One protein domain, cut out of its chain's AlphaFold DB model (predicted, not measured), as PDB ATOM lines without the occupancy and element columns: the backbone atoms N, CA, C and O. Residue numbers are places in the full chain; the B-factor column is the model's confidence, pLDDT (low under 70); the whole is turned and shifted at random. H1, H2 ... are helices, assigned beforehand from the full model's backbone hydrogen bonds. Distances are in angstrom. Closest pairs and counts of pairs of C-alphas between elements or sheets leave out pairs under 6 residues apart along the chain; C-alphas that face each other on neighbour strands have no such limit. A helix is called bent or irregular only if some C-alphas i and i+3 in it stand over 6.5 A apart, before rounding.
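Overview. This is residues 217 to 352 of the 518 residues of the protein "Phosphatidylcholine transfer protein, putative" of Eimeria mitis (UniProt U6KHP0). A core helix, H4, runs through the middle of a body of six crossed helices, and a seventh, H7, sticks out from that body as an arm with residues 332 to 337 and 339 to 352. The hairpin of H1 and H2 packs on one side of H4 and H6 on the opposite side, while H5 also packs on H4, and H3 packs on H1 and H5. The printed part has 136 residues with seven named helices, H1 to H7 in order, and no named strand; its class is all helix. It is loose, with a radius of gyration of the C-alphas of 17.9 A, and only just elongated, spanning 60 by 39 by 33 A, with the arm making the length.

Along the chain. Find C-alpha 219 at (72.652, 88.055, 122.594); from there H1 runs to residue 235, 24.5 A away. H1 is irregular, with C-alphas 229 and 232 7.1 A apart, and has a kink of 44 degrees near residue 229. Next come H2, residues 241 to 254, 20.2 A, and H3, residues 257 to 273, 23.9 A. Look for H4 at C-alpha 279, (83.713, 84.023, 104.678); it runs to residue 297, 26.8 A. H5 is residues 306 to 316, 15.4 A, and H6 is residues 318 to 328, 15.1 A. H7, residues 332 to 349, covers 25.3 A and ends at C-alpha 349, (115.293, 72.558, 111.515).

Arrangement. Begin at H4, the hub, which touches four helices. H1 touches it at a steep tilt of 61 degrees, the same way; the closest C-alphas, of Ala 234 and Val 291, are 5.6 A apart. H2 touches H4 residues 292 to 296 alone, closest at C-alphas Leu 247 and Cys 295, 5.2 A. H1 and H2 form a hairpin at a shallow tilt of 18 degrees, closest at C-alphas Leu 233 and Ala 243, 5.3 A. H5 touches H4 at C-alphas Cys 289 and Met 311, the closest, 5.3 A. H6 touches H4 residues 279 to 286 alone, closest at C-alphas Arg 279 and Ser 327, 5.2 A. H3 touches H5, closest at C-alphas Trp 264 and Val 307, 5.6 A. H6 and H7 are apart. Every O i to N i+4 pair is within hydrogen-bond range in H3, H4, H5, H6 and H7; H1 has 10 of 13 and H2 9 of 10.

Size, cuts and confidence. The C-alphas of Asp 257 and Gln 352, the two farthest apart, are 61.7 A from each other. The printed part has no cut and no long link. Confidence is under 70 at residues 300 to 302 and 329 to 352; the mean pLDDT of H7 is 57.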
ATOM      1  N   ASN A 217      72.293  93.388 125.097       74.44
ATOM      2  CA  ASN A 217      72.044  93.960 123.767       74.44
ATOM      3  C   ASN A 217      72.753  93.184 122.629       74.44
ATOM      4  O   ASN A 217      72.546  93.482 121.457       74.44
ATOM      5  N   ALA A 218      73.605  92.202 122.954       84.88
ATOM      6  CA  ALA A 218      74.435  91.451 122.009       84.88
ATOM      7  C   ALA A 218      74.269  89.922 122.164       84.88
ATOM      8  O   ALA A 218      75.245  89.166 122.122       84.88
ATOM      9  N   GLN A 219      73.026  89.460 122.349       87.25
ATOM     10  CA  GLN A 219      72.652  88.055 122.594       87.25
ATOM     11  C   GLN A 219      73.354  87.042 121.670       87.25
ATOM     12  O   GLN A 219      73.940  86.064 122.140       87.25
ATOM     13  N   LEU A 220      73.374  87.306 120.362       87.31
ATOM     14  CA  LEU A 220      73.995  86.422 119.372       87.31
ATOM     15  C   LEU A 220      75.523  86.314 119.547       87.31
ATOM     16  O   LEU A 220      76.088  85.223 119.470       87.31
ATOM     17  N   GLN A 221      76.198  87.423 119.871       87.75
ATOM     18  CA  GLN A 221      77.643  87.437 120.138       87.75
ATOM     19  C   GLN A 221      77.985  86.667 121.422       87.75
ATOM     20  O   GLN A 221      79.013  85.991 121.492       87.75
ATOM     21  N   LEU A 222      77.107  86.730 122.430       87.00
ATOM     22  CA  LEU A 222      77.224  85.947 123.658       87.00
ATOM     23  C   LEU A 222      77.121  84.440 123.368       87.00
ATOM     24  O   LEU A 222      77.957  83.675 123.852       87.00
ATOM     25  N   ILE A 223      76.171  84.023 122.526       89.88
ATOM     26  CA  ILE A 223      76.040  82.628 122.074       89.88
ATOM     27  C   ILE A 223      77.296  82.176 121.319       89.88
ATOM     28  O   ILE A 223      77.864  81.137 121.653       89.88
ATOM     29  N   PHE A 224      77.787  82.969 120.358       91.62
ATOM     30  CA  PHE A 224      79.020  82.654 119.625       91.62
ATOM     31  C   PHE A 224      80.225  82.508 120.562       91.62
ATOM     32  O   PHE A 224      80.971  81.537 120.453       91.62
ATOM     33  N   LYS A 225      80.392  83.415 121.533       89.56
ATOM     34  CA  LYS A 225      81.474  83.358 122.530       89.56
ATOM     35  C   LYS A 225      81.422  82.082 123.375       89.56
ATOM     36  O   LYS A 225      82.468  81.498 123.648       89.56
ATOM     37  N   VAL A 226      80.228  81.639 123.776       92.31
ATOM     38  CA  VAL A 226      80.050  80.357 124.476       92.31
ATOM     39  C   VAL A 226      80.417  79.192 123.551       92.31
ATOM     40  O   VAL A 226      81.234  78.359 123.927       92.31
ATOM     41  N   ILE A 227      79.884  79.152 122.329       92.94
ATOM     42  CA  ILE A 227      80.118  78.065 121.362       92.94
ATOM     43  C   ILE A 227      81.607  77.908 121.014       92.94
ATOM     44  O   ILE A 227      82.100  76.780 121.007       92.94
ATOM     45  N   MET A 228      82.344  79.006 120.808       89.38
ATOM     46  CA  MET A 228      83.797  78.986 120.559       89.38
ATOM     47  C   MET A 228      84.572  78.267 121.674       89.38
ATOM     48  O   MET A 228      85.433  77.434 121.404       89.38
ATOM     49  N   GLU A 229      84.249  78.546 122.939       88.19
ATOM     50  CA  GLU A 229      84.903  77.927 124.105       88.19
ATOM     51  C   GLU A 229      84.543  76.435 124.257       88.19
ATOM     52  O   GLU A 229      85.296  75.668 124.859       88.19
ATOM     53  N   TYR A 230      83.424  76.001 123.668       91.00
ATOM     54  CA  TYR A 230      82.999  74.602 123.618       91.00
ATOM     55  C   TYR A 230      83.469  73.835 122.370       91.00
ATOM     56  O   TYR A 230      83.336  72.611 122.364       91.00
ATOM     57  N   GLU A 231      84.067  74.475 121.354       89.88
ATOM     58  CA  GLU A 231      84.535  73.796 120.128       89.88
ATOM     59  C   GLU A 231      85.440  72.594 120.447       89.88
ATOM     60  O   GLU A 231      85.248  71.492 119.928       89.88
ATOM     61  N   VAL A 232      86.417  72.790 121.336       84.62
ATOM     62  CA  VAL A 232      87.368  71.740 121.728       84.62
ATOM     63  C   VAL A 232      86.655  70.587 122.444       84.62
ATOM     64  O   VAL A 232      87.027  69.431 122.262       84.62
ATOM     65  N   LEU A 233      85.597  70.871 123.211       84.81
ATOM     66  CA  LEU A 233      84.808  69.835 123.877       84.81
ATOM     67  C   LEU A 233      83.885  69.103 122.902       84.81
ATOM     68  O   LEU A 233      83.723  67.899 123.061       84.81
ATOM     69  N   ALA A 234      83.340  69.781 121.887       87.81
ATOM     70  CA  ALA A 234      82.543  69.160 120.829       87.81
ATOM     71  C   ALA A 234      83.369  68.127 120.047       87.81
ATOM     72  O   ALA A 234      82.938  66.988 119.892       87.81
ATOM     73  N   ARG A 235      84.607  68.479 119.671       85.31
ATOM     74  CA  ARG A 235      85.567  67.556 119.032       85.31
ATOM     75  C   ARG A 235      85.962  66.365 119.921       85.31
ATOM     76  O   ARG A 235      86.328  65.317 119.405       85.31
ATOM     77  N   LEU A 236      85.903  66.522 121.245       80.62
ATOM     78  CA  LEU A 236      86.175  65.471 122.237       80.62
ATOM     79  C   LEU A 236      84.894  64.775 122.744       80.62
ATOM     80  O   LEU A 236      84.963  63.996 123.700       80.62
ATOM     81  N   GLY A 237      83.736  65.066 122.140       79.44
ATOM     82  CA  GLY A 237      82.419  64.641 122.608       79.44
ATOM     83  C   GLY A 237      82.221  63.130 122.567       79.44
ATOM     84  O   GLY A 237      81.819  62.541 123.566       79.44
ATOM     85  N   ASP A 238      82.557  62.474 121.460       78.00
ATOM     86  CA  ASP A 238      82.386  61.020 121.334       78.00
ATOM     87  C   ASP A 238      83.264  60.250 122.332       78.00
ATOM     88  O   ASP A 238      82.815  59.314 123.001       78.00
ATOM     89  N   ILE A 239      84.497  60.730 122.502       77.75
ATOM     90  CA  ILE A 239      85.539  60.129 123.332       77.75
ATOM     91  C   ILE A 239      85.233  60.354 124.823       77.75
ATOM     92  O   ILE A 239      84.876  59.437 125.570       77.75
ATOM     93  N   SER A 240      85.302  61.600 125.296       80.25
ATOM     94  CA  SER A 240      85.378  61.881 126.730       80.25
ATOM     95  C   SER A 240      84.014  61.845 127.426       80.25
ATOM     96  O   SER A 240      83.107  62.631 127.140       80.25
ATOM     97  N   LYS A 241      83.886  60.984 128.447       83.00
ATOM     98  CA  LYS A 241      82.735  60.967 129.376       83.00
ATOM     99  C   LYS A 241      82.521  62.346 130.036       83.00
ATOM    100  O   LYS A 241      81.380  62.763 130.235       83.00
ATOM    101  N   THR A 242      83.604  63.080 130.309       81.75
ATOM    102  CA  THR A 242      83.579  64.431 130.899       81.75
ATOM    103  C   THR A 242      83.153  65.501 129.893       81.75
ATOM    104  O   THR A 242      82.352  66.367 130.246       81.75
ATOM    105  N   ALA A 243      83.616  65.430 128.637       83.94
ATOM    106  CA  ALA A 243      83.165  66.354 127.591       83.94
ATOM    107  C   ALA A 243      81.656  66.217 127.347       83.94
ATOM    108  O   ALA A 243      80.952  67.221 127.317       83.94
ATOM    109  N   ARG A 244      81.121  64.987 127.313       86.50
ATOM    110  CA  ARG A 244      79.667  64.737 127.203       86.50
ATOM    111  C   ARG A 244      78.859  65.340 128.347       86.50
ATOM    112  O   ARG A 244      77.758  65.828 128.117       86.50
ATOM    113  N   ALA A 245      79.382  65.337 129.572       87.25
ATOM    114  CA  ALA A 245      78.716  66.001 130.694       87.25
ATOM    115  C   ALA A 245      78.649  67.528 130.499       87.25
ATOM    116  O   ALA A 245      77.627  68.135 130.800       87.25
ATOM    117  N   GLN A 246      79.702  68.138 129.948       89.31
ATOM    118  CA  GLN A 246      79.754  69.572 129.647       89.31
ATOM    119  C   GLN A 246      78.895  69.954 128.429       89.31
ATOM    120  O   GLN A 246      78.149  70.927 128.495       89.31
ATOM    121  N   LEU A 247      78.919  69.172 127.347       91.00
ATOM    122  CA  LEU A 247      78.108  69.408 126.143       91.00
ATOM    123  C   LEU A 247      76.597  69.351 126.422       91.00
ATOM    124  O   LEU A 247      75.831  70.037 125.750       91.00
ATOM    125  N   ARG A 248      76.163  68.607 127.449       90.88
ATOM    126  CA  ARG A 248      74.771  68.629 127.937       90.88
ATOM    127  C   ARG A 248      74.401  69.923 128.661       90.88
ATOM    128  O   ARG A 248      73.251  70.336 128.566       90.88
ATOM    129  N   LEU A 249      75.348  70.575 129.344       91.06
ATOM    130  CA  LEU A 249      75.127  71.910 129.918       91.06
ATOM    131  C   LEU A 249      74.966  72.946 128.801       91.06
ATOM    132  O   LEU A 249      74.044  73.751 128.858       91.06
ATOM    133  N   LEU A 250      75.791  72.865 127.747       93.00
ATOM    134  CA  LEU A 250      75.612  73.695 126.554       93.00
ATOM    135  C   LEU A 250      74.268  73.418 125.867       93.00
ATOM    136  O   LEU A 250      73.538  74.364 125.592       93.00
ATOM    137  N   TYR A 251      73.874  72.155 125.669       92.94
ATOM    138  CA  TYR A 251      72.539  71.847 125.139       92.94
ATOM    139  C   TYR A 251      71.424  72.456 126.000       92.94
ATOM    140  O   TYR A 251      70.518  73.072 125.455       92.94
ATOM    141  N   SER A 252      71.512  72.354 127.332       91.50
ATOM    142  CA  SER A 252      70.519  72.929 128.253       91.50
ATOM    143  C   SER A 252      70.438  74.461 128.209       91.50
ATOM    144  O   SER A 252      69.439  75.020 128.654       91.50
ATOM    145  N   PHE A 253      71.474  75.141 127.712       92.62
ATOM    146  CA  PHE A 253      71.455  76.577 127.429       92.62
ATOM    147  C   PHE A 253      70.861  76.864 126.041       92.62
ATOM    148  O   PHE A 253      70.007  77.736 125.914       92.62
ATOM    149  N   LEU A 254      71.243  76.085 125.021       92.06
ATOM    150  CA  LEU A 254      70.721  76.172 123.647       92.06
ATOM    151  C   LEU A 254      69.233  75.790 123.521       92.06
ATOM    152  O   LEU A 254      68.581  76.177 122.553       92.06
ATOM    153  N   SER A 255      68.706  75.014 124.472       90.44
ATOM    154  CA  SER A 255      67.304  74.590 124.549       90.44
ATOM    155  C   SER A 255      66.440  75.479 125.450       90.44
ATOM    156  O   SER A 255      65.390  75.028 125.902       90.44
ATOM    157  N   ARG A 256      66.895  76.695 125.771       92.06
ATOM    158  CA  ARG A 256      66.028  77.766 126.281       92.06
ATOM    159  C   ARG A 256      65.307  78.414 125.106       92.06
ATOM    160  O   ARG A 256      65.947  78.653 124.084       92.06
ATOM    161  N   ASP A 257      64.033  78.751 125.259       91.19
ATOM    162  CA  ASP A 257      63.223  79.316 124.174       91.19
ATOM    163  C   ASP A 257      63.807  80.635 123.642       91.19
ATOM    164  O   ASP A 257      63.946  80.812 122.435       91.19
ATOM    165  N   ASP A 258      64.266  81.514 124.534       92.25
ATOM    166  CA  ASP A 258      64.897  82.798 124.214       92.25
ATOM    167  C   ASP A 258      66.246  82.646 123.476       92.25
ATOM    168  O   ASP A 258      66.502  83.333 122.483       92.25
ATOM    169  N   VAL A 259      67.087  81.689 123.884       92.94
ATOM    170  CA  VAL A 259      68.360  81.378 123.199       92.94
ATOM    171  C   VAL A 259      68.104  80.703 121.849       92.94
ATOM    172  O   VAL A 259      68.748  81.019 120.845       92.94
ATOM    173  N   GLY A 260      67.148  79.776 121.812       91.81
ATOM    174  CA  GLY A 260      66.793  79.015 120.626       91.81
ATOM    175  C   GLY A 260      66.087  79.850 119.562       91.81
ATOM    176  O   GLY A 260      66.342  79.637 118.381       91.81
ATOM    177  N   HIS A 261      65.273  80.832 119.956       91.69
ATOM    178  CA  HIS A 261      64.660  81.804 119.050       91.69
ATOM    179  C   HIS A 261      65.703  82.764 118.461       91.69
ATOM    180  O   HIS A 261      65.729  82.965 117.248       91.69
ATOM    181  N   CYS A 262      66.636  83.273 119.279       92.19
ATOM    182  CA  CYS A 262      67.765  84.080 118.800       92.19
ATOM    183  C   CYS A 262      68.608  83.321 117.753       92.19
ATOM    184  O   CYS A 262      68.938  83.862 116.696       92.19
ATOM    185  N   LEU A 263      68.897  82.036 118.002       93.25
ATOM    186  CA  LEU A 263      69.562  81.173 117.023       93.25
ATOM    187  C   LEU A 263      68.697  80.872 115.795       93.25
ATOM    188  O   LEU A 263      69.238  80.795 114.699       93.25
ATOM    189  N   TRP A 264      67.382  80.711 115.946       94.88
ATOM    190  CA  TRP A 264      66.479  80.452 114.823       94.88
ATOM    191  C   TRP A 264      66.484  81.619 113.828       94.88
ATOM    192  O   TRP A 264      66.722  81.397 112.644       94.88
ATOM    193  N   LEU A 265      66.346  82.854 114.325       92.50
ATOM    194  CA  LEU A 265      66.431  84.072 113.512       92.50
ATOM    195  C   LEU A 265      67.800  84.231 112.830       92.50
ATOM    196  O   LEU A 265      67.873  84.696 111.694       92.50
ATOM    197  N   TYR A 266      68.891  83.816 113.484       94.06
ATOM    198  CA  TYR A 266      70.218  83.801 112.859       94.06
ATOM    199  C   TYR A 266      70.319  82.789 111.705       94.06
ATOM    200  O   TYR A 266      70.963  83.086 110.698       94.06
ATOM    201  N   LEU A 267      69.672  81.622 111.811       94.06
ATOM    202  CA  LEU A 267      69.625  80.643 110.721       94.06
ATOM    203  C   LEU A 267      68.721  81.104 109.570       94.06
ATOM    204  O   LEU A 267      69.121  80.952 108.422       94.06
ATOM    205  N   ASP A 268      67.572  81.731 109.852       94.69
ATOM    206  CA  ASP A 268      66.745  82.381 108.819       94.69
ATOM    207  C   ASP A 268      67.539  83.467 108.074       94.69
ATOM    208  O   ASP A 268      67.553  83.506 106.843       94.69
ATOM    209  N   TYR A 269      68.265  84.318 108.808       93.25
ATOM    210  CA  TYR A 269      69.116  85.346 108.209       93.25
ATOM    211  C   TYR A 269      70.260  84.745 107.379       93.25
ATOM    212  O   TYR A 269      70.537  85.245 106.287       93.25
ATOM    213  N   PHE A 270      70.898  83.668 107.855       94.38
ATOM    214  CA  PHE A 270      71.929  82.943 107.109       94.38
ATOM    215  C   PHE A 270      71.377  82.330 105.817       94.38
ATOM    216  O   PHE A 270      71.960  82.552 104.761       94.38
ATOM    217  N   GLU A 271      70.262  81.598 105.876       92.88
ATOM    218  CA  GLU A 271      69.656  80.952 104.701       92.88
ATOM    219  C   GLU A 271      69.217  81.982 103.642       92.88
ATOM    220  O   GLU A 271      69.325  81.709 102.450       92.88
ATOM    221  N   ALA A 272      68.803  83.186 104.054       94.81
ATOM    222  CA  ALA A 272      68.429  84.270 103.144       94.81
ATOM    223  C   ALA A 272      69.611  85.099 102.585       94.81
ATOM    224  O   ALA A 272      69.449  85.751 101.555       94.81
ATOM    225  N   HIS A 273      70.785  85.108 103.237       93.81
ATOM    226  CA  HIS A 273      71.903  86.013 102.891       93.81
ATOM    227  C   HIS A 273      73.275  85.321 102.762       93.81
ATOM    228  O   HIS A 273      74.307  85.999 102.744       93.81
ATOM    229  N   CYS A 274      73.330  83.990 102.653       91.69
ATOM    230  CA  CYS A 274      74.585  83.225 102.627       91.69
ATOM    231  C   CYS A 274      75.555  83.633 101.503       91.69
ATOM    232  O   CYS A 274      76.768  83.542 101.693       91.69
ATOM    233  N   ASP A 275      75.046  84.119 100.366       91.12
ATOM    234  CA  ASP A 275      75.856  84.611  99.240       91.12
ATOM    235  C   ASP A 275      76.464  86.006  99.472       91.12
ATOM    236  O   ASP A 275      77.443  86.371  98.817       91.12
ATOM    237  N   HIS A 276      75.914  86.779 100.413       92.12
ATOM    238  CA  HIS A 276      76.396  88.116 100.780       92.12
ATOM    239  C   HIS A 276      77.253  88.125 102.054       92.12
ATOM    240  O   HIS A 276      78.019  89.065 102.261       92.12
ATOM    241  N   MET A 277      77.159  87.088 102.895       90.94
ATOM    242  CA  MET A 277      77.966  86.972 104.109       90.94
ATOM    243  C   MET A 277      79.469  86.899 103.824       90.94
ATOM    244  O   MET A 277      79.937  86.255 102.879       90.94
ATOM    245  N   THR A 278      80.264  87.479 104.724       91.50
ATOM    246  CA  THR A 278      81.709  87.272 104.706       91.50
ATOM    247  C   THR A 278      82.041  85.810 104.985       91.50
ATOM    248  O   THR A 278      81.372  85.091 105.732       91.50
ATOM    249  N   ARG A 279      83.177  85.368 104.444       88.69
ATOM    250  CA  ARG A 279      83.713  84.023 104.678       88.69
ATOM    251  C   ARG A 279      83.854  83.681 106.175       88.69
ATOM    252  O   ARG A 279      83.708  82.522 106.555       88.69
ATOM    253  N   SER A 280      84.148  84.682 107.004       87.25
ATOM    254  CA  SER A 280      84.208  84.597 108.467       87.25
ATOM    255  C   SER A 280      82.852  84.261 109.090       87.25
ATOM    256  O   SER A 280      82.783  83.367 109.926       87.25
ATOM    257  N   GLU A 281      81.775  84.918 108.663       89.06
ATOM    258  CA  GLU A 281      80.420  84.675 109.179       89.06
ATOM    259  C   GLU A 281      79.895  83.302 108.754       89.06
ATOM    260  O   GLU A 281      79.333  82.583 109.578       89.06
ATOM    261  N   ILE A 282      80.173  82.881 107.514       92.75
ATOM    262  CA  ILE A 282      79.848  81.528 107.034       92.75
ATOM    263  C   ILE A 282      80.596  80.464 107.856       92.75
ATOM    264  O   ILE A 282      80.006  79.460 108.251       92.75
ATOM    265  N   PHE A 283      81.879  80.689 108.170       91.00
ATOM    266  CA  PHE A 283      82.645  79.786 109.036       91.00
ATOM    267  C   PHE A 283      82.099  79.752 110.473       91.00
ATOM    268  O   PHE A 283      82.006  78.673 111.059       91.00
ATOM    269  N   MET A 284      81.693  80.898 111.029       90.81
ATOM    270  CA  MET A 284      81.041  80.956 112.341       90.81
ATOM    271  C   MET A 284      79.700  80.211 112.338       90.81
ATOM    272  O   MET A 284      79.458  79.430 113.254       90.81
ATOM    273  N   CYS A 285      78.876  80.355 111.294       93.50
ATOM    274  CA  CYS A 285      77.637  79.588 111.134       93.50
ATOM    275  C   CYS A 285      77.912  78.075 111.088       93.50
ATOM    276  O   CYS A 285      77.301  77.308 111.836       93.50
ATOM    277  N   ALA A 286      78.892  77.651 110.282       93.44
ATOM    278  CA  ALA A 286      79.316  76.256 110.180       93.44
ATOM    279  C   ALA A 286      79.779  75.686 111.532       93.44
ATOM    280  O   ALA A 286      79.451  74.552 111.881       93.44
ATOM    281  N   LEU A 287      80.527  76.474 112.313       92.25
ATOM    282  CA  LEU A 287      81.018  76.081 113.633       92.25
ATOM    283  C   LEU A 287      79.897  76.028 114.681       92.25
ATOM    284  O   LEU A 287      79.841  75.075 115.456       92.25
ATOM    285  N   VAL A 288      78.978  76.998 114.674       94.12
ATOM    286  CA  VAL A 288      77.758  76.996 115.500       94.12
ATOM    287  C   VAL A 288      76.942  75.737 115.224       94.12
ATOM    288  O   VAL A 288      76.638  74.989 116.153       94.12
ATOM    289  N   CYS A 289      76.669  75.439 113.953       94.56
ATOM    290  CA  CYS A 289      75.944  74.234 113.572       94.56
ATOM    291  C   CYS A 289      76.705  72.960 113.982       94.56
ATOM    292  O   CYS A 289      76.113  72.068 114.591       94.56
ATOM    293  N   TYR A 290      78.018  72.871 113.746       93.31
ATOM    294  CA  TYR A 290      78.835  71.729 114.177       93.31
ATOM    295  C   TYR A 290      78.792  71.498 115.699       93.31
ATOM    296  O   TYR A 290      78.527  70.382 116.143       93.31
ATOM    297  N   VAL A 291      78.999  72.527 116.524       93.31
ATOM    298  CA  VAL A 291      78.993  72.373 117.990       93.31
ATOM    299  C   VAL A 291      77.598  71.994 118.499       93.31
ATOM    300  O   VAL A 291      77.473  71.074 119.305       93.31
ATOM    301  N   CYS A 292      76.537  72.630 117.994       92.31
ATOM    302  CA  CYS A 292      75.161  72.318 118.387       92.31
ATOM    303  C   CYS A 292      74.724  70.903 117.964       92.31
ATOM    304  O   CYS A 292      74.079  70.198 118.746       92.31
ATOM    305  N   THR A 293      75.102  70.450 116.762       91.56
ATOM    306  CA  THR A 293      74.835  69.071 116.309       91.56
ATOM    307  C   THR A 293      75.611  68.037 117.131       91.56
ATOM    308  O   THR A 293      75.039  67.016 117.514       91.56
ATOM    309  N   GLN A 294      76.859  68.324 117.513       90.56
ATOM    310  CA  GLN A 294      77.623  67.478 118.436       90.56
ATOM    311  C   GLN A 294      76.984  67.414 119.832       90.56
ATOM    312  O   GLN A 294      76.839  66.329 120.396       90.56
ATOM    313  N   CYS A 295      76.502  68.539 120.375       88.94
ATOM    314  CA  CYS A 295      75.739  68.553 121.627       88.94
ATOM    315  C   CYS A 295      74.524  67.612 121.578       88.94
ATOM    316  O   CYS A 295      74.334  66.829 122.515       88.94
ATOM    317  N   ALA A 296      73.756  67.633 120.483       87.06
ATOM    318  CA  ALA A 296      72.641  66.710 120.256       87.06
ATOM    319  C   ALA A 296      73.083  65.237 120.215       87.06
ATOM    320  O   ALA A 296      72.435  64.396 120.838       87.06
ATOM    321  N   GLY A 297      74.213  64.922 119.568       84.69
ATOM    322  CA  GLY A 297      74.783  63.569 119.539       84.69
ATOM    323  C   GLY A 297      75.073  62.983 120.929       84.69
ATOM    324  O   GLY A 297      74.916  61.782 121.150       84.69
ATOM    325  N   THR A 298      75.403  63.821 121.921       79.31
ATOM    326  CA  THR A 298      75.659  63.365 123.306       79.31
ATOM    327  C   THR A 298      74.408  62.963 124.107       79.31
ATOM    328  O   THR A 298      74.529  62.489 125.254       79.31
ATOM    329  N   LEU A 299      73.211  63.155 123.536       77.75
ATOM    330  CA  LEU A 299      71.912  62.873 124.143       77.75
ATOM    331  C   LEU A 299      71.295  61.581 123.591       77.75
ATOM    332  O   LEU A 299      71.186  61.362 122.388       77.75
ATOM    333  N   ARG A 300      70.804  60.723 124.491       65.56
ATOM    334  CA  ARG A 300      70.068  59.508 124.111       65.56
ATOM    335  C   ARG A 300      68.666  59.866 123.608       65.56
ATOM    336  O   ARG A 300      67.771  60.009 124.434       65.56
ATOM    337  N   LYS A 301      68.503  59.982 122.280       61.19
ATOM    338  CA  LYS A 301      67.226  59.981 121.522       61.19
ATOM    339  C   LYS A 301      66.011  60.522 122.307       61.19
ATOM    340  O   LYS A 301      65.042  59.806 122.541       61.19
ATOM    341  N   ARG A 302      66.073  61.790 122.713       63.28
ATOM    342  CA  ARG A 302      64.918  62.568 123.192       63.28
ATOM    343  C   ARG A 302      64.576  63.638 122.164       63.28
ATOM    344  O   ARG A 302      65.420  63.960 121.331       63.28
ATOM    345  N   ASN A 303      63.358  64.170 122.245       79.75
ATOM    346  CA  ASN A 303      62.876  65.242 121.375       79.75
ATOM    347  C   ASN A 303      63.891  66.395 121.360       79.75
ATOM    348  O   ASN A 303      64.177  67.000 122.395       79.75
ATOM    349  N   LEU A 304      64.482  66.632 120.190       86.81
ATOM    350  CA  LEU A 304      65.520  67.634 119.993       86.81
ATOM    351  C   LEU A 304      64.881  69.010 119.816       86.81
ATOM    352  O   LEU A 304      63.882  69.143 119.108       86.81
ATOM    353  N   HIS A 305      65.474  70.032 120.436       89.19
ATOM    354  CA  HIS A 305      64.970  71.400 120.351       89.19
ATOM    355  C   HIS A 305      64.883  71.841 118.873       89.19
ATOM    356  O   HIS A 305      65.836  71.569 118.132       89.19
ATOM    357  N   PRO A 306      63.796  72.495 118.405       90.38
ATOM    358  CA  PRO A 306      63.554  72.709 116.974       90.38
ATOM    359  C   PRO A 306      64.720  73.360 116.224       90.38
ATOM    360  O   PRO A 306      65.070  72.908 115.135       90.38
ATOM    361  N   VAL A 307      65.391  74.345 116.832       91.94
ATOM    362  CA  VAL A 307      66.564  75.002 116.229       91.94
ATOM    363  C   VAL A 307      67.744  74.045 116.026       91.94
ATOM    364  O   VAL A 307      68.414  74.094 115.000       91.94
ATOM    365  N   VAL A 308      67.968  73.110 116.954       91.56
ATOM    366  CA  VAL A 308      69.044  72.115 116.846       91.56
ATOM    367  C   VAL A 308      68.674  71.064 115.798       91.56
ATOM    368  O   VAL A 308      69.524  70.662 115.010       91.56
ATOM    369  N   SER A 309      67.394  70.694 115.702       91.94
ATOM    370  CA  SER A 309      66.875  69.859 114.610       91.94
ATOM    371  C   SER A 309      67.047  70.520 113.231       91.94
ATOM    372  O   SER A 309      67.401  69.833 112.272       91.94
ATOM    373  N   ARG A 310      66.883  71.850 113.124       93.44
ATOM    374  CA  ARG A 310      67.207  72.618 111.904       93.44
ATOM    375  C   ARG A 310      68.708  72.599 111.612       93.44
ATOM    376  O   ARG A 310      69.081  72.246 110.500       93.44
ATOM    377  N   MET A 311      69.568  72.851 112.603       94.00
ATOM    378  CA  MET A 311      71.031  72.765 112.435       94.00
ATOM    379  C   MET A 311      71.494  71.374 111.977       94.00
ATOM    380  O   MET A 311      72.385  71.282 111.137       94.00
ATOM    381  N   ILE A 312      70.875  70.288 112.464       92.62
ATOM    382  CA  ILE A 312      71.136  68.922 111.971       92.62
ATOM    383  C   ILE A 312      70.750  68.795 110.492       92.62
ATOM    384  O   ILE A 312      71.522  68.237 109.715       92.62
ATOM    385  N   ARG A 313      69.591  69.323 110.079       93.00
ATOM    386  CA  ARG A 313      69.186  69.325 108.662       93.00
ATOM    387  C   ARG A 313      70.157  70.127 107.794       93.00
ATOM    388  O   ARG A 313      70.621  69.589 106.799       93.00
ATOM    389  N   MET A 314      70.520  71.344 108.197       92.94
ATOM    390  CA  MET A 314      71.465  72.199 107.463       92.94
ATOM    391  C   MET A 314      72.856  71.563 107.339       92.94
ATOM    392  O   MET A 314      73.458  71.598 106.274       92.94
ATOM    393  N   MET A 315      73.353  70.916 108.400       91.94
ATOM    394  CA  MET A 315      74.622  70.176 108.366       91.94
ATOM    395  C   MET A 315      74.593  68.937 107.461       91.94
ATOM    396  O   MET A 315      75.658  68.467 107.064       91.94
ATOM    397  N   ASN A 316      73.411  68.407 107.141       93.00
ATOM    398  CA  ASN A 316      73.224  67.261 106.248       93.00
ATOM    399  C   ASN A 316      72.853  67.666 104.808       93.00
ATOM    400  O   ASN A 316      72.823  66.803 103.933       93.00
ATOM    401  N   ASP A 317      72.573  68.946 104.553       95.00
ATOM    402  CA  ASP A 317      72.254  69.463 103.223       95.00
ATOM    403  C   ASP A 317      73.528  69.601 102.372       95.00
ATOM    404  O   ASP A 317      74.529  70.182 102.801       95.00
ATOM    405  N   ALA A 318      73.504  69.055 101.155       93.94
ATOM    406  CA  ALA A 318      74.671  69.007 100.280       93.94
ATOM    407  C   ALA A 318      75.103  70.388  99.751       93.94
ATOM    408  O   ALA A 318      76.298  70.597  99.530       93.94
ATOM    409  N   GLU A 319      74.183  71.339  99.567       93.25
ATOM    410  CA  GLU A 319      74.529  72.692  99.119       93.25
ATOM    411  C   GLU A 319      75.091  73.523 100.275       93.25
ATOM    412  O   GLU A 319      76.153  74.139 100.143       93.25
ATOM    413  N   ILE A 320      74.468  73.446 101.455       91.88
ATOM    414  CA  ILE A 320      74.972  74.124 102.659       91.88
ATOM    415  C   ILE A 320      76.342  73.550 103.064       91.88
ATOM    416  O   ILE A 320      77.260  74.310 103.388       91.88
ATOM    417  N   GLN A 321      76.559  72.233 102.939       91.88
ATOM    418  CA  GLN A 321      77.887  71.637 103.121       91.88
ATOM    419  C   GLN A 321      78.937  72.196 102.149       91.88
ATOM    420  O   GLN A 321      80.062  72.453 102.581       91.88
ATOM    421  N   LYS A 322      78.619  72.420 100.863       91.81
ATOM    422  CA  LYS A 322      79.563  73.049  99.913       91.81
ATOM    423  C   LYS A 322      79.922  74.472 100.349       91.81
ATOM    424  O   LYS A 322      81.099  74.835 100.319       91.81
ATOM    425  N   ILE A 323      78.936  75.254 100.795       91.50
ATOM    426  CA  ILE A 323      79.125  76.622 101.305       91.50
ATOM    427  C   ILE A 323      80.045  76.614 102.543       91.50
ATOM    428  O   ILE A 323      81.052  77.327 102.572       91.50
ATOM    429  N   PHE A 324      79.786  75.735 103.515       92.38
ATOM    430  CA  PHE A 324      80.629  75.558 104.705       92.38
ATOM    431  C   PHE A 324      82.044  75.033 104.380       92.38
ATOM    432  O   PHE A 324      83.029  75.446 104.998       92.38
ATOM    433  N   GLN A 325      82.204  74.145 103.394       88.38
ATOM    434  CA  GLN A 325      83.528  73.682 102.955       88.38
ATOM    435  C   GLN A 325      84.328  74.812 102.286       88.38
ATOM    436  O   GLN A 325      85.495  75.017 102.631       88.38
ATOM    437  N   LYS A 326      83.685  75.610 101.420       84.19
ATOM    438  CA  LYS A 326      84.249  76.809 100.769       84.19
ATOM    439  C   LYS A 326      84.716  77.861 101.788       84.19
ATOM    440  O   LYS A 326      85.748  78.502 101.572       84.19
ATOM    441  N   SER A 327      84.031  78.011 102.930       83.19
ATOM    442  CA  SER A 327      84.497  78.878 104.027       83.19
ATOM    443  C   SER A 327      85.651  78.284 104.844       83.19
ATOM    444  O   SER A 327      86.417  79.032 105.457       83.19
ATOM    445  N   LYS A 328      85.810  76.955 104.849       76.00
ATOM    446  CA  LYS A 328      86.820  76.231 105.637       76.00
ATOM    447  C   LYS A 328      88.163  76.082 104.916       76.00
ATOM    448  O   LYS A 328      89.198  76.279 105.544       76.00
ATOM    449  N   SER A 329      88.183  75.808 103.609       61.34
ATOM    450  CA  SER A 329      89.420  75.670 102.813       61.34
ATOM    451  C   SER A 329      90.201  76.996 102.769       61.34
ATOM    452  O   SER A 329      89.671  77.948 102.188       61.34
ATOM    453  N   PRO A 330      91.386  77.156 103.401       55.44
ATOM    454  CA  PRO A 330      92.083  78.448 103.507       55.44
ATOM    455  C   PRO A 330      92.286  79.113 102.140       55.44
ATOM    456  O   PRO A 330      92.403  78.429 101.125       55.44
ATOM    457  N   ASN A 331      92.277  80.452 102.094       56.94
ATOM    458  CA  ASN A 331      92.469  81.200 100.845       56.94
ATOM    459  C   ASN A 331      93.756  80.692 100.165       56.94
ATOM    460  O   ASN A 331      94.793  80.721 100.822       56.94
ATOM    461  N   PRO A 332      93.740  80.238  98.896       55.38
ATOM    462  CA  PRO A 332      94.890  79.564  98.288       55.38
ATOM    463  C   PRO A 332      96.159  80.427  98.215       55.38
ATOM    464  O   PRO A 332      97.253  79.885  98.080       55.38
ATOM    465  N   ARG A 333      96.050  81.759  98.345       56.06
ATOM    466  CA  ARG A 333      97.214  82.645  98.533       56.06
ATOM    467  C   ARG A 333      97.816  82.528  99.935       56.06
ATOM    468  O   ARG A 333      99.029  82.452 100.067       56.06
ATOM    469  N   GLN A 334      96.970  82.470 100.959       55.47
ATOM    470  CA  GLN A 334      97.386  82.357 102.355       55.47
ATOM    471  C   GLN A 334      97.832  80.932 102.697       55.47
ATOM    472  O   GLN A 334      98.873  80.770 103.313       55.47
ATOM    473  N   ALA A 335      97.154  79.909 102.167       56.06
ATOM    474  CA  ALA A 335      97.610  78.522 102.238       56.06
ATOM    475  C   ALA A 335      99.017  78.351 101.635       56.06
ATOM    476  O   ALA A 335      99.835  77.639 102.202       56.06
ATOM    477  N   LYS A 336      99.329  79.052 100.532       59.62
ATOM    478  CA  LYS A 336     100.692  79.096  99.977       59.62
ATOM    479  C   LYS A 336     101.692  79.821 100.874       59.62
ATOM    480  O   LYS A 336     102.823  79.365 100.955       59.62
ATOM    481  N   GLN A 337     101.308  80.910 101.542       59.44
ATOM    482  CA  GLN A 337     102.186  81.574 102.513       59.44
ATOM    483  C   GLN A 337     102.429  80.696 103.745       59.44
ATOM    484  O   GLN A 337     103.559  80.635 104.218       59.44
ATOM    485  N   ASP A 338     101.418  79.973 104.227       54.31
ATOM    486  CA  ASP A 338     101.563  79.006 105.316       54.31
ATOM    487  C   ASP A 338     102.474  77.838 104.877       54.31
ATOM    488  O   ASP A 338     103.417  77.504 105.586       54.31
ATOM    489  N   GLU A 339     102.287  77.287 103.670       62.94
ATOM    490  CA  GLU A 339     103.119  76.220 103.079       62.94
ATOM    491  C   GLU A 339     104.578  76.664 102.818       62.94
ATOM    492  O   GLU A 339     105.527  75.910 103.041       62.94
ATOM    493  N   GLU A 340     104.788  77.899 102.355       68.12
ATOM    494  CA  GLU A 340     106.109  78.519 102.197       68.12
ATOM    495  C   GLU A 340     106.774  78.758 103.563       68.12
ATOM    496  O   GLU A 340     107.963  78.479 103.730       68.12
ATOM    497  N   THR A 341     105.994  79.156 104.572       61.66
ATOM    498  CA  THR A 341     106.453  79.279 105.963       61.66
ATOM    499  C   THR A 341     106.829  77.914 106.551       61.66
ATOM    500  O   THR A 341     107.902  77.781 107.136       61.66
ATOM    501  N   GLU A 342     106.021  76.868 106.341       53.00
ATOM    502  CA  GLU A 342     106.331  75.488 106.743       53.00
ATOM    503  C   GLU A 342     107.603  74.959 106.069       53.00
ATOM    504  O   GLU A 342     108.428  74.325 106.732       53.00
ATOM    505  N   ARG A 343     107.824  75.259 104.781       61.00
ATOM    506  CA  ARG A 343     109.092  74.935 104.102       61.00
ATOM    507  C   ARG A 343     110.274  75.660 104.738       61.00
ATOM    508  O   ARG A 343     111.284  75.018 105.017       61.00
ATOM    509  N   CYS A 344     110.158  76.958 105.008       62.47
ATOM    510  CA  CYS A 344     111.203  77.723 105.694       62.47
ATOM    511  C   CYS A 344     111.518  77.158 107.091       62.47
ATOM    512  O   CYS A 344     112.690  77.027 107.442       62.47
ATOM    513  N   LEU A 345     110.500  76.742 107.855       53.03
ATOM    514  CA  LEU A 345     110.671  76.061 109.144       53.03
ATOM    515  C   LEU A 345     111.400  74.715 108.991       53.03
ATOM    516  O   LEU A 345     112.342  74.442 109.732       53.03
ATOM    517  N   PHE A 346     111.026  73.901 108.001       52.12
ATOM    518  CA  PHE A 346     111.659  72.603 107.743       52.12
ATOM    519  C   PHE A 346     113.128  72.731 107.294       52.12
ATOM    520  O   PHE A 346     113.966  71.906 107.665       52.12
ATOM    521  N   TYR A 347     113.474  73.778 106.539       57.50
ATOM    522  CA  TYR A 347     114.867  74.083 106.196       57.50
ATOM    523  C   TYR A 347     115.663  74.667 107.375       57.50
ATOM    524  O   TYR A 347     116.861  74.403 107.473       57.50
ATOM    525  N   ALA A 348     115.023  75.399 108.294       52.53
ATOM    526  CA  ALA A 348     115.664  75.869 109.522       52.53
ATOM    527  C   ALA A 348     116.006  74.708 110.479       52.53
ATOM    528  O   ALA A 348     117.117  74.664 111.005       52.53
ATOM    529  N   ASP A 349     115.105  73.736 110.646       45.38
ATOM    530  CA  ASP A 349     115.293  72.558 111.515       45.38
ATOM    531  C   ASP A 349     116.356  71.572 110.972       45.38
ATOM    532  O   ASP A 349     117.113  70.955 111.723       45.38
ATOM    533  N   ASN A 350     116.493  71.490 109.642       52.25
ATOM    534  CA  ASN A 350     117.601  70.787 108.979       52.25
ATOM    535  C   ASN A 350     118.915  71.592 108.946       52.25
ATOM    536  O   ASN A 350     119.941  71.073 108.494       52.25
ATOM    537  N   SER A 351     118.930  72.847 109.406       49.16
ATOM    538  CA  SER A 351     120.172  73.614 109.480       49.16
ATOM    539  C   SER A 351     121.008  73.139 110.675       49.16
ATOM    540  O   SER A 351     120.588  73.190 111.833       49.16
ATOM    541  N   GLN A 352     122.235  72.686 110.403       47.59
ATOM    542  CA  GLN A 352     123.135  72.154 111.438       47.59
ATOM    543  C   GLN A 352     123.433  73.172 112.554       47.59
ATOM    544  O   GLN A 352     123.738  72.778 113.679       47.59
TER     545      GLN A 352